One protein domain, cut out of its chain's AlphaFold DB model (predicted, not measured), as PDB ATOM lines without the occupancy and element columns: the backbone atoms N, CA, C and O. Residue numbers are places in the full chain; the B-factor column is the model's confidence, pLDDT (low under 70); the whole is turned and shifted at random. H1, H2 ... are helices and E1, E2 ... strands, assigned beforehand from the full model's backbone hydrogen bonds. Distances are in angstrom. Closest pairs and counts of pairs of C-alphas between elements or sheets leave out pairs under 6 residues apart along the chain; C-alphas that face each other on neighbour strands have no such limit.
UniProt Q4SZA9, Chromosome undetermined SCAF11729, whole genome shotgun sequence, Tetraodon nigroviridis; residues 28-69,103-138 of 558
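Overview. This is residues 28 to 69 and 103 to 138 of the 558 residues of an uncharacterized protein of Tetraodon nigroviridis (UniProt Q4SZA9). Two two-stranded hairpins, E1-E2 and the longer E3-E4, stand like two prongs in a loose, open frame, with helix H1 at the foot of E4 and the unnamed stretch 48 to 69 running back from E2. The printed part has 78 residues, with E1, E2, E3, E4 and H1 in that order; under half are in named elements, class mixed. Both sheets are antiparallel. It is loose, radius of gyration of the C-alphas 16.4 A, and flat, 46 by 41 by 19 A.

Arrangement. E1, residues 38 to 41, and E2, residues 44 to 47, form a hairpin; N 39 and O 46 are 2.9 A apart, within hydrogen-bond range. E3, residues 109 to 116, and E4, residues 119 to 126, form another, at 164 degrees; N 110 and O 125 are 2.8 A apart, within hydrogen-bond range. The closest C-alphas of E2 and E3, Lys 47 and Gly 116, are 6.1 A apart. E1 and E3 are apart. In H1, residues 129 to 138, every O i to N i+4 pair is within range.

Along the chain. E1 begins at C-alpha 38 (21.769, 49.262, 26.085). E3 spans 21.8 A, E4 24.0 A. H1 ends at C-alpha 138 (46.431, 42.548, 6.103).

Size, cuts and confidence. Residues 70 to 102 are not printed; the gap is 17.4 A. Residues 69 and 128 to 138 are under 70 in pLDDT.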
ATOM      1  N   PRO A  28      40.033  33.123  30.623       93.88
ATOM      2  CA  PRO A  28      40.637  32.737  29.349       93.88
ATOM      3  C   PRO A  28      41.798  33.664  28.962       93.88
ATOM      4  O   PRO A  28      41.780  34.845  29.306       93.88
ATOM      5  N   ASP A  29      42.731  33.180  28.143       90.94
ATOM      6  CA  ASP A  29      43.871  33.956  27.619       90.94
ATOM      7  C   ASP A  29      43.436  35.256  26.907       90.94
ATOM      8  O   ASP A  29      44.122  36.274  26.960       90.94
ATOM      9  N   ILE A  30      42.259  35.242  26.266       92.50
ATOM     10  CA  ILE A  30      41.631  36.412  25.635       92.50
ATOM     11  C   ILE A  30      40.301  36.710  26.338       92.50
ATOM     12  O   ILE A  30      39.276  36.075  26.081       92.50
ATOM     13  N   LEU A  31      40.311  37.708  27.225       94.69
ATOM     14  CA  LEU A  31      39.145  38.143  27.996       94.69
ATOM     15  C   LEU A  31      38.340  39.227  27.255       94.69
ATOM     16  O   LEU A  31      38.831  40.325  27.005       94.69
ATOM     17  N   ILE A  32      37.067  38.947  26.952       96.31
ATOM     18  CA  ILE A  32      36.150  39.896  26.294       96.31
ATOM     19  C   ILE A  32      35.196  40.512  27.327       96.31
ATOM     20  O   ILE A  32      34.356  39.820  27.904       96.31
ATOM     21  N   LEU A  33      35.279  41.833  27.528       96.19
ATOM     22  CA  LEU A  33      34.459  42.575  28.497       96.19
ATOM     23  C   LEU A  33      33.383  43.435  27.810       96.19
ATOM     24  O   LEU A  33      33.636  44.552  27.362       96.19
ATOM     25  N   HIS A  34      32.142  42.939  27.760       96.81
ATOM     26  CA  HIS A  34      31.002  43.694  27.225       96.81
ATOM     27  C   HIS A  34      30.363  44.605  28.290       96.81
ATOM     28  O   HIS A  34      29.667  44.153  29.201       96.81
ATOM     29  N   LEU A  35      30.518  45.920  28.121       96.94
ATOM     30  CA  LEU A  35      29.776  46.925  28.888       96.94
ATOM     31  C   LEU A  35      28.306  46.969  28.433       96.94
ATOM     32  O   LEU A  35      28.007  47.508  27.366       96.94
ATOM     33  N   LYS A  36      27.378  46.455  29.254       95.94
ATOM     34  CA  LYS A  36      25.926  46.386  28.971       95.94
ATOM     35  C   LYS A  36      25.251  47.771  28.974       95.94
ATOM     36  O   LYS A  36      24.487  48.118  29.872       95.94
ATOM     37  N   ARG A  37      25.552  48.582  27.956       95.75
ATOM     38  CA  ARG A  37      25.114  49.984  27.830       95.75
ATOM     39  C   ARG A  37      23.682  50.146  27.332       95.75
ATOM     40  O   ARG A  37      23.064  51.166  27.617       95.75
ATOM     41  N   PHE A  38      23.141  49.188  26.586       94.50
ATOM     42  CA  PHE A  38      21.769  49.262  26.085       94.50
ATOM     43  C   PHE A  38      20.776  48.718  27.117       94.50
ATOM     44  O   PHE A  38      20.941  47.611  27.633       94.50
ATOM     45  N   ARG A  39      19.728  49.494  27.407       92.25
ATOM     46  CA  ARG A  39      18.689  49.154  28.382       92.25
ATOM     47  C   ARG A  39      17.313  49.559  27.857       92.25
ATOM     48  O   ARG A  39      17.016  50.748  27.726       92.25
ATOM     49  N   GLN A  40      16.457  48.567  27.632       90.75
ATOM     50  CA  GLN A  40      15.022  48.771  27.457       90.75
ATOM     51  C   GLN A  40      14.313  48.647  28.818       90.75
ATOM     52  O   GLN A  40      14.633  47.751  29.599       90.75
ATOM     53  N   VAL A  41      13.382  49.557  29.116       87.81
ATOM     54  CA  VAL A  41      12.522  49.537  30.312       87.81
ATOM     55  C   VAL A  41      11.096  49.847  29.863       87.81
ATOM     56  O   VAL A  41      10.801  50.978  29.472       87.81
ATOM     57  N   GLY A  42      10.229  48.832  29.853       87.88
ATOM     58  CA  GLY A  42       8.955  48.906  29.134       87.88
ATOM     59  C   GLY A  42       9.203  49.203  27.653       87.88
ATOM     60  O   GLY A  42       9.998  48.526  27.001       87.88
ATOM     61  N   GLU A  43       8.578  50.256  27.137       87.88
ATOM     62  CA  GLU A  43       8.775  50.741  25.764       87.88
ATOM     63  C   GLU A  43      10.019  51.637  25.610       87.88
ATOM     64  O   GLU A  43      10.548  51.797  24.510       87.88
ATOM     65  N   ARG A  44      10.534  52.221  26.706       86.62
ATOM     66  CA  ARG A  44      11.634  53.197  26.646       86.62
ATOM     67  C   ARG A  44      12.971  52.505  26.385       86.62
ATOM     68  O   ARG A  44      13.418  51.679  27.179       86.62
ATOM     69  N   ARG A  45      13.638  52.894  25.296       89.69
ATOM     70  CA  ARG A  45      14.912  52.341  24.808       89.69
ATOM     71  C   ARG A  45      16.046  53.351  24.979       89.69
ATOM     72  O   ARG A  45      16.089  54.349  24.268       89.69
ATOM     73  N   ASN A  46      16.957  53.091  25.920       91.31
ATOM     74  CA  ASN A  46      18.034  54.009  26.299       91.31
ATOM     75  C   ASN A  46      19.428  53.371  26.163       91.31
ATOM     76  O   ASN A  46      19.625  52.200  26.487       91.31
ATOM     77  N   LYS A  47      20.418  54.177  25.762       94.62
ATOM     78  CA  LYS A  47      21.849  53.837  25.801       94.62
ATOM     79  C   LYS A  47      22.519  54.628  26.927       94.62
ATOM     80  O   LYS A  47      22.414  55.848  26.953       94.62
ATOM     81  N   LEU A  48      23.227  53.941  27.815       94.62
ATOM     82  CA  LEU A  48      24.073  54.537  28.847       94.62
ATOM     83  C   LEU A  48      25.350  55.094  28.203       94.62
ATOM     84  O   LEU A  48      26.186  54.341  27.689       94.62
ATOM     85  N   SER A  49      25.483  56.419  28.213       93.81
ATOM     86  CA  SER A  49      26.632  57.173  27.694       93.81
ATOM     87  C   SER A  49      27.768  57.342  28.706       93.81
ATOM     88  O   SER A  49      28.791  57.922  28.365       93.81
ATOM     89  N   ASP A  50      27.607  56.837  29.931       96.19
ATOM     90  CA  ASP A  50      28.501  57.120  31.057       96.19
ATOM     91  C   ASP A  50      29.955  56.695  30.766       96.19
ATOM     92  O   ASP A  50      30.180  55.568  30.300       96.19
ATOM     93  N   PRO A  51      30.959  57.554  31.013       95.75
ATOM     94  CA  PRO A  51      32.353  57.213  30.766       95.75
ATOM     95  C   PRO A  51      32.804  56.120  31.740       95.75
ATOM     96  O   PRO A  51      32.734  56.282  32.955       95.75
ATOM     97  N   VAL A  52      33.299  55.007  31.199       97.00
ATOM     98  CA  VAL A  52      33.922  53.931  31.980       97.00
ATOM     99  C   VAL A  52      35.417  54.011  31.726       97.00
ATOM    100  O   VAL A  52      35.844  53.904  30.579       97.00
ATOM    101  N   ARG A  53      36.199  54.223  32.786       96.50
ATOM    102  CA  ARG A  53      37.662  54.147  32.727       96.50
ATOM    103  C   ARG A  53      38.082  52.682  32.812       96.50
ATOM    104  O   ARG A  53      37.576  51.950  33.656       96.50
ATOM    105  N   PHE A  54      39.011  52.289  31.954       95.12
ATOM    106  CA  PHE A  54      39.673  50.988  31.942       95.12
ATOM    107  C   PHE A  54      41.173  51.224  31.697       95.12
ATOM    108  O   PHE A  54      41.520  52.220  31.054       95.12
ATOM    109  N   PRO A  55      42.068  50.380  32.233       93.56
ATOM    110  CA  PRO A  55      43.495  50.482  31.950       93.56
ATOM    111  C   PRO A  55      43.807  50.013  30.520       93.56
ATOM    112  O   PRO A  55      43.070  49.214  29.941       93.56
ATOM    113  N   MET A  56      44.916  50.501  29.962       90.56
ATOM    114  CA  MET A  56      45.449  50.031  28.672       90.56
ATOM    115  C   MET A  56      46.348  48.794  28.830       90.56
ATOM    116  O   MET A  56      46.489  48.020  27.890       90.56
ATOM    117  N   ALA A  57      46.945  48.616  30.010       90.88
ATOM    118  CA  ALA A  57      47.837  47.518  30.367       90.88
ATOM    119  C   ALA A  57      47.686  47.182  31.861       90.88
ATOM    120  O   ALA A  57      47.313  48.060  32.645       90.88
ATOM    121  N   GLY A  58      47.980  45.943  32.260       91.19
ATOM    122  CA  GLY A  58      48.013  45.523  33.665       91.19
ATOM    123  C   GLY A  58      46.655  45.518  34.383       91.19
ATOM    124  O   GLY A  58      46.583  45.877  35.558       91.19
ATOM    125  N   LEU A  59      45.568  45.130  33.708       94.62
ATOM    126  CA  LEU A  59      44.274  44.891  34.360       94.62
ATOM    127  C   LEU A  59      44.355  43.644  35.253       94.62
ATOM    128  O   LEU A  59      44.282  42.525  34.750       94.62
ATOM    129  N   ASP A  60      44.461  43.840  36.568       93.94
ATOM    130  CA  ASP A  60      44.374  42.758  37.553       93.94
ATOM    131  C   ASP A  60      42.933  42.249  37.708       93.94
ATOM    132  O   ASP A  60      42.042  42.943  38.204       93.94
ATOM    133  N   MET A  61      42.717  41.001  37.294       94.69
ATOM    134  CA  MET A  61      41.449  40.289  37.431       94.69
ATOM    135  C   MET A  61      41.411  39.331  38.634       94.69
ATOM    136  O   MET A  61      40.338  38.804  38.947       94.69
ATOM    137  N   ALA A  62      42.522  39.111  39.350       91.56
ATOM    138  CA  ALA A  62      42.585  38.179  40.481       91.56
ATOM    139  C   ALA A  62      41.587  38.501  41.623       91.56
ATOM    140  O   ALA A  62      41.011  37.559  42.177       91.56
ATOM    141  N   PRO A  63      41.273  39.776  41.957       92.06
ATOM    142  CA  PRO A  63      40.237  40.122  42.937       92.06
ATOM    143  C   PRO A  63      38.817  39.681  42.547       92.06
ATOM    144  O   PRO A  63      37.936  39.622  43.407       92.06
ATOM    145  N   HIS A  64      38.579  39.388  41.266       92.06
ATOM    146  CA  HIS A  64      37.275  39.003  40.720       92.06
ATOM    147  C   HIS A  64      37.110  37.485  40.530       92.06
ATOM    148  O   HIS A  64      35.993  37.015  40.283       92.06
ATOM    149  N   VAL A  65      38.194  36.718  40.685       92.25
ATOM    150  CA  VAL A  65      38.197  35.251  40.631       92.25
ATOM    151  C   VAL A  65      37.861  34.660  42.005       92.25
ATOM    152  O   VAL A  65      38.252  35.168  43.057       92.25
ATOM    153  N   VAL A  66      37.109  33.558  42.018       91.31
ATOM    154  CA  VAL A  66      36.786  32.807  43.235       91.31
ATOM    155  C   VAL A  66      38.070  32.226  43.819       91.31
ATOM    156  O   VAL A  66      38.660  31.296  43.271       91.31
ATOM    157  N   LYS A  67      38.475  32.740  44.983       83.94
ATOM    158  CA  LYS A  67      39.601  32.204  45.753       83.94
ATOM    159  C   LYS A  67      39.347  30.731  46.089       83.94
ATOM    160  O   LYS A  67      38.541  30.424  46.968       83.94
ATOM    161  N   ARG A  68      40.057  29.815  45.418       71.94
ATOM    162  CA  ARG A  68      40.140  28.407  45.837       71.94
ATOM    163  C   ARG A  68      40.649  28.362  47.279       71.94
ATOM    164  O   ARG A  68      41.675  28.967  47.594       71.94
ATOM    165  N   SER A  69      39.934  27.651  48.150       61.03
ATOM    166  CA  SER A  69      40.377  27.434  49.530       61.03
ATOM    167  C   SER A  69      41.754  26.770  49.527       61.03
ATOM    168  O   SER A  69      41.952  25.763  48.848       61.03
ATOM    169  N   TYR A 103      46.428  36.251  35.562       89.38
ATOM    170  CA  TYR A 103      45.349  37.169  35.948       89.38
ATOM    171  C   TYR A 103      45.544  38.628  35.498       89.38
ATOM    172  O   TYR A 103      44.668  39.451  35.776       89.38
ATOM    173  N   LEU A 104      46.648  38.962  34.819       94.06
ATOM    174  CA  LEU A 104      46.934  40.307  34.309       94.06
ATOM    175  C   LEU A 104      46.591  40.402  32.817       94.06
ATOM    176  O   LEU A 104      47.066  39.600  32.019       94.06
ATOM    177  N   TYR A 105      45.806  41.412  32.434       93.25
ATOM    178  CA  TYR A 105      45.388  41.615  31.041       93.25
ATOM    179  C   TYR A 105      45.813  42.969  30.479       93.25
ATOM    180  O   TYR A 105      45.533  44.018  31.064       93.25
ATOM    181  N   ASP A 106      46.387  42.938  29.279       92.25
ATOM    182  CA  ASP A 106      46.633  44.122  28.461       92.25
ATOM    183  C   ASP A 106      45.527  44.306  27.416       92.25
ATOM    184  O   ASP A 106      44.934  43.346  26.912       92.25
ATOM    185  N   LEU A 107      45.217  45.559  27.081       93.00
ATOM    186  CA  LEU A 107      44.137  45.872  26.158       93.00
ATOM    187  C   LEU A 107      44.581  45.642  24.710       93.00
ATOM    188  O   LEU A 107      45.351  46.417  24.145       93.00
ATOM    189  N   TYR A 108      44.022  44.615  24.073       91.12
ATOM    190  CA  TYR A 108      44.261  44.347  22.654       91.12
ATOM    191  C   TYR A 108      43.398  45.215  21.718       91.12
ATOM    192  O   TYR A 108      43.906  45.764  20.737       91.12
ATOM    193  N   ALA A 109      42.093  45.328  22.003       92.88
ATOM    194  CA  ALA A 109      41.130  45.997  21.128       92.88
ATOM    195  C   ALA A 109      39.881  46.523  21.862       92.88
ATOM    196  O   ALA A 109      39.480  45.999  22.899       92.88
ATOM    197  N   VAL A 110      39.221  47.520  21.262       94.62
ATOM    198  CA  VAL A 110      37.959  48.123  21.720       94.62
ATOM    199  C   VAL A 110      36.958  48.191  20.565       94.62
ATOM    200  O   VAL A 110      37.286  48.644  19.469       94.62
ATOM    201  N   CYS A 111      35.708  47.792  20.822       95.75
ATOM    202  CA  CYS A 111      34.582  48.019  19.915       95.75
ATOM    203  C   CYS A 111      33.764  49.229  20.394       95.75
ATOM    204  O   CYS A 111      33.069  49.173  21.411       95.75
ATOM    205  N   ASN A 112      33.864  50.341  19.668       95.31
ATOM    206  CA  ASN A 112      33.247  51.619  20.009       95.31
ATOM    207  C   ASN A 112      31.918  51.802  19.264       95.31
ATOM    208  O   ASN A 112      31.893  51.758  18.033       95.31
ATOM    209  N   HIS A 113      30.829  52.073  19.994       96.06
ATOM    210  CA  HIS A 113      29.519  52.388  19.411       96.06
ATOM    211  C   HIS A 113      29.166  53.875  19.538       96.06
ATOM    212  O   HIS A 113      29.005  54.393  20.648       96.06
ATOM    213  N   HIS A 114      28.904  54.523  18.407       93.56
ATOM    214  CA  HIS A 114      28.430  55.905  18.280       93.56
ATOM    215  C   HIS A 114      26.932  55.931  17.957       93.56
ATOM    216  O   HIS A 114      26.429  55.017  17.318       93.56
ATOM    217  N   GLY A 115      26.191  56.956  18.390       92.62
ATOM    218  CA  GLY A 115      24.729  57.014  18.205       92.62
ATOM    219  C   GLY A 115      23.915  56.251  19.266       92.62
ATOM    220  O   GLY A 115      24.431  55.922  20.338       92.62
ATOM    221  N   GLY A 116      22.623  56.028  18.997       88.25
ATOM    222  CA  GLY A 116      21.607  55.546  19.948       88.25
ATOM    223  C   GLY A 116      21.054  54.146  19.642       88.25
ATOM    224  O   GLY A 116      21.658  53.381  18.900       88.25
ATOM    225  N   MET A 117      19.899  53.785  20.220       85.38
ATOM    226  CA  MET A 117      19.273  52.460  20.006       85.38
ATOM    227  C   MET A 117      18.497  52.315  18.686       85.38
ATOM    228  O   MET A 117      18.181  51.195  18.301       85.38
ATOM    229  N   HIS A 118      18.185  53.417  18.000       84.69
ATOM    230  CA  HIS A 118      17.420  53.418  16.741       84.69
ATOM    231  C   HIS A 118      18.288  53.709  15.505       84.69
ATOM    232  O   HIS A 118      17.776  53.817  14.397       84.69
ATOM    233  N   GLY A 119      19.599  53.863  15.700       87.56
ATOM    234  CA  GLY A 119      20.559  54.223  14.665       87.56
ATOM    235  C   GLY A 119      21.896  54.599  15.294       87.56
ATOM    236  O   GLY A 119      21.941  55.337  16.285       87.56
ATOM    237  N   GLY A 120      22.979  54.069  14.737       91.50
ATOM    238  CA  GLY A 120      24.326  54.212  15.269       91.50
ATOM    239  C   GLY A 120      25.370  53.569  14.362       91.50
ATOM    240  O   GLY A 120      25.040  53.015  13.315       91.50
ATOM    241  N   HIS A 121      26.634  53.673  14.756       95.69
ATOM    242  CA  HIS A 121      27.780  53.217  13.973       95.69
ATOM    243  C   HIS A 121      28.819  52.569  14.892       95.69
ATOM    244  O   HIS A 121      29.119  53.099  15.963       95.69
ATOM    245  N   TYR A 122      29.357  51.424  14.475       95.69
ATOM    246  CA  TYR A 122      30.391  50.690  15.202       95.69
ATOM    247  C   TYR A 122      31.756  50.910  14.547       95.69
ATOM    248  O   TYR A 122      31.881  50.849  13.329       95.69
ATOM    249  N   THR A 123      32.772  51.147  15.374       94.62
ATOM    250  CA  THR A 123      34.164  51.389  14.963       94.62
ATOM    251  C   THR A 123      35.106  50.577  15.843       94.62
ATOM    252  O   THR A 123      34.929  50.539  17.062       94.62
ATOM    253  N   GLY A 124      36.094  49.917  15.242       92.12
ATOM    254  CA  GLY A 124      37.147  49.211  15.972       92.12
ATOM    255  C   GLY A 124      38.315  50.132  16.324       92.12
ATOM    256  O   GLY A 124      38.568  51.129  15.647       92.12
ATOM    257  N   SER A 125      39.047  49.790  17.376       87.81
ATOM    258  CA  SER A 125      40.358  50.362  17.694       87.81
ATOM    259  C   SER A 125      41.231  49.265  18.296       87.81
ATOM    260  O   SER A 125      40.722  48.455  19.067       87.81
ATOM    261  N   THR A 126      42.515  49.219  17.946       86.81
ATOM    262  CA  THR A 126      43.491  48.241  18.457       86.81
ATOM    263  C   THR A 126      44.672  48.965  19.100       86.81
ATOM    264  O   THR A 126      44.939  50.121  18.774       86.81
ATOM    265  N   SER A 127      45.341  48.314  20.052       72.50
ATOM    266  CA  SER A 127      46.318  48.969  20.942       72.50
ATOM    267  C   SER A 127      47.582  48.136  21.199       72.50
ATOM    268  O   SER A 127      48.163  48.198  22.276       72.50
ATOM    269  N   SER A 128      48.019  47.344  20.213       63.78
ATOM    270  CA  SER A 128      49.153  46.420  20.355       63.78
ATOM    271  C   SER A 128      50.069  46.411  19.129       63.78
ATOM    272  O   SER A 128      49.585  46.320  18.002       63.78
ATOM    273  N   SER A 129      51.385  46.348  19.340       58.50
ATOM    274  CA  SER A 129      52.380  46.100  18.281       58.50
ATOM    275  C   SER A 129      52.208  44.736  17.595       58.50
ATOM    276  O   SER A 129      52.570  44.560  16.431       58.50
ATOM    277  N   VAL A 130      51.575  43.767  18.268       55.38
ATOM    278  CA  VAL A 130      51.149  42.504  17.645       55.38
ATOM    279  C   VAL A 130      49.968  42.746  16.699       55.38
ATOM    280  O   VAL A 130      49.906  42.135  15.633       55.38
ATOM    281  N   SER A 131      49.062  43.675  17.035       59.78
ATOM    282  CA  SER A 131      48.009  44.115  16.108       59.78
ATOM    283  C   SER A 131      48.584  44.891  14.920       59.78
ATOM    284  O   SER A 131      48.103  44.687  13.810       59.78
ATOM    285  N   ASP A 132      49.669  45.657  15.101       61.97
ATOM    286  CA  ASP A 132      50.395  46.284  13.989       61.97
ATOM    287  C   ASP A 132      51.007  45.227  13.063       61.97
ATOM    288  O   ASP A 132      50.842  45.313  11.853       61.97
ATOM    289  N   HIS A 133      51.625  44.167  13.593       57.78
ATOM    290  CA  HIS A 133      52.125  43.053  12.777       57.78
ATOM    291  C   HIS A 133      51.009  42.356  11.964       57.78
ATOM    292  O   HIS A 133      51.212  42.029  10.791       57.78
ATOM    293  N   TRP A 134      49.812  42.170  12.536       57.84
ATOM    294  CA  TRP A 134      48.652  41.661  11.789       57.84
ATOM    295  C   TRP A 134      48.112  42.674  10.767       57.84
ATOM    296  O   TRP A 134      47.784  42.282   9.648       57.84
ATOM    297  N   LEU A 135      48.059  43.962  11.105       63.28
ATOM    298  CA  LEU A 135      47.601  45.036  10.221       63.28
ATOM    299  C   LEU A 135      48.556  45.237   9.034       63.28
ATOM    300  O   LEU A 135      48.102  45.357   7.899       63.28
ATOM    301  N   ILE A 136      49.868  45.192   9.272       62.91
ATOM    302  CA  ILE A 136      50.923  45.234   8.251       62.91
ATOM    303  C   ILE A 136      50.796  44.042   7.299       62.91
ATOM    304  O   ILE A 136      50.963  44.221   6.096       62.91
ATOM    305  N   ARG A 137      50.432  42.844   7.785       64.56
ATOM    306  CA  ARG A 137      50.124  41.707   6.901       64.56
ATOM    307  C   ARG A 137      48.843  41.927   6.096       64.56
ATOM    308  O   ARG A 137      48.890  41.796   4.883       64.56
ATOM    309  N   LEU A 138      47.743  42.325   6.741       64.38
ATOM    310  CA  LEU A 138      46.431  42.548   6.103       64.38
ATOM    311  C   LEU A 138      46.374  43.771   5.165       64.38
ATOM    312  O   LEU A 138      45.403  43.931   4.428       64.38
TER     313      LEU A 138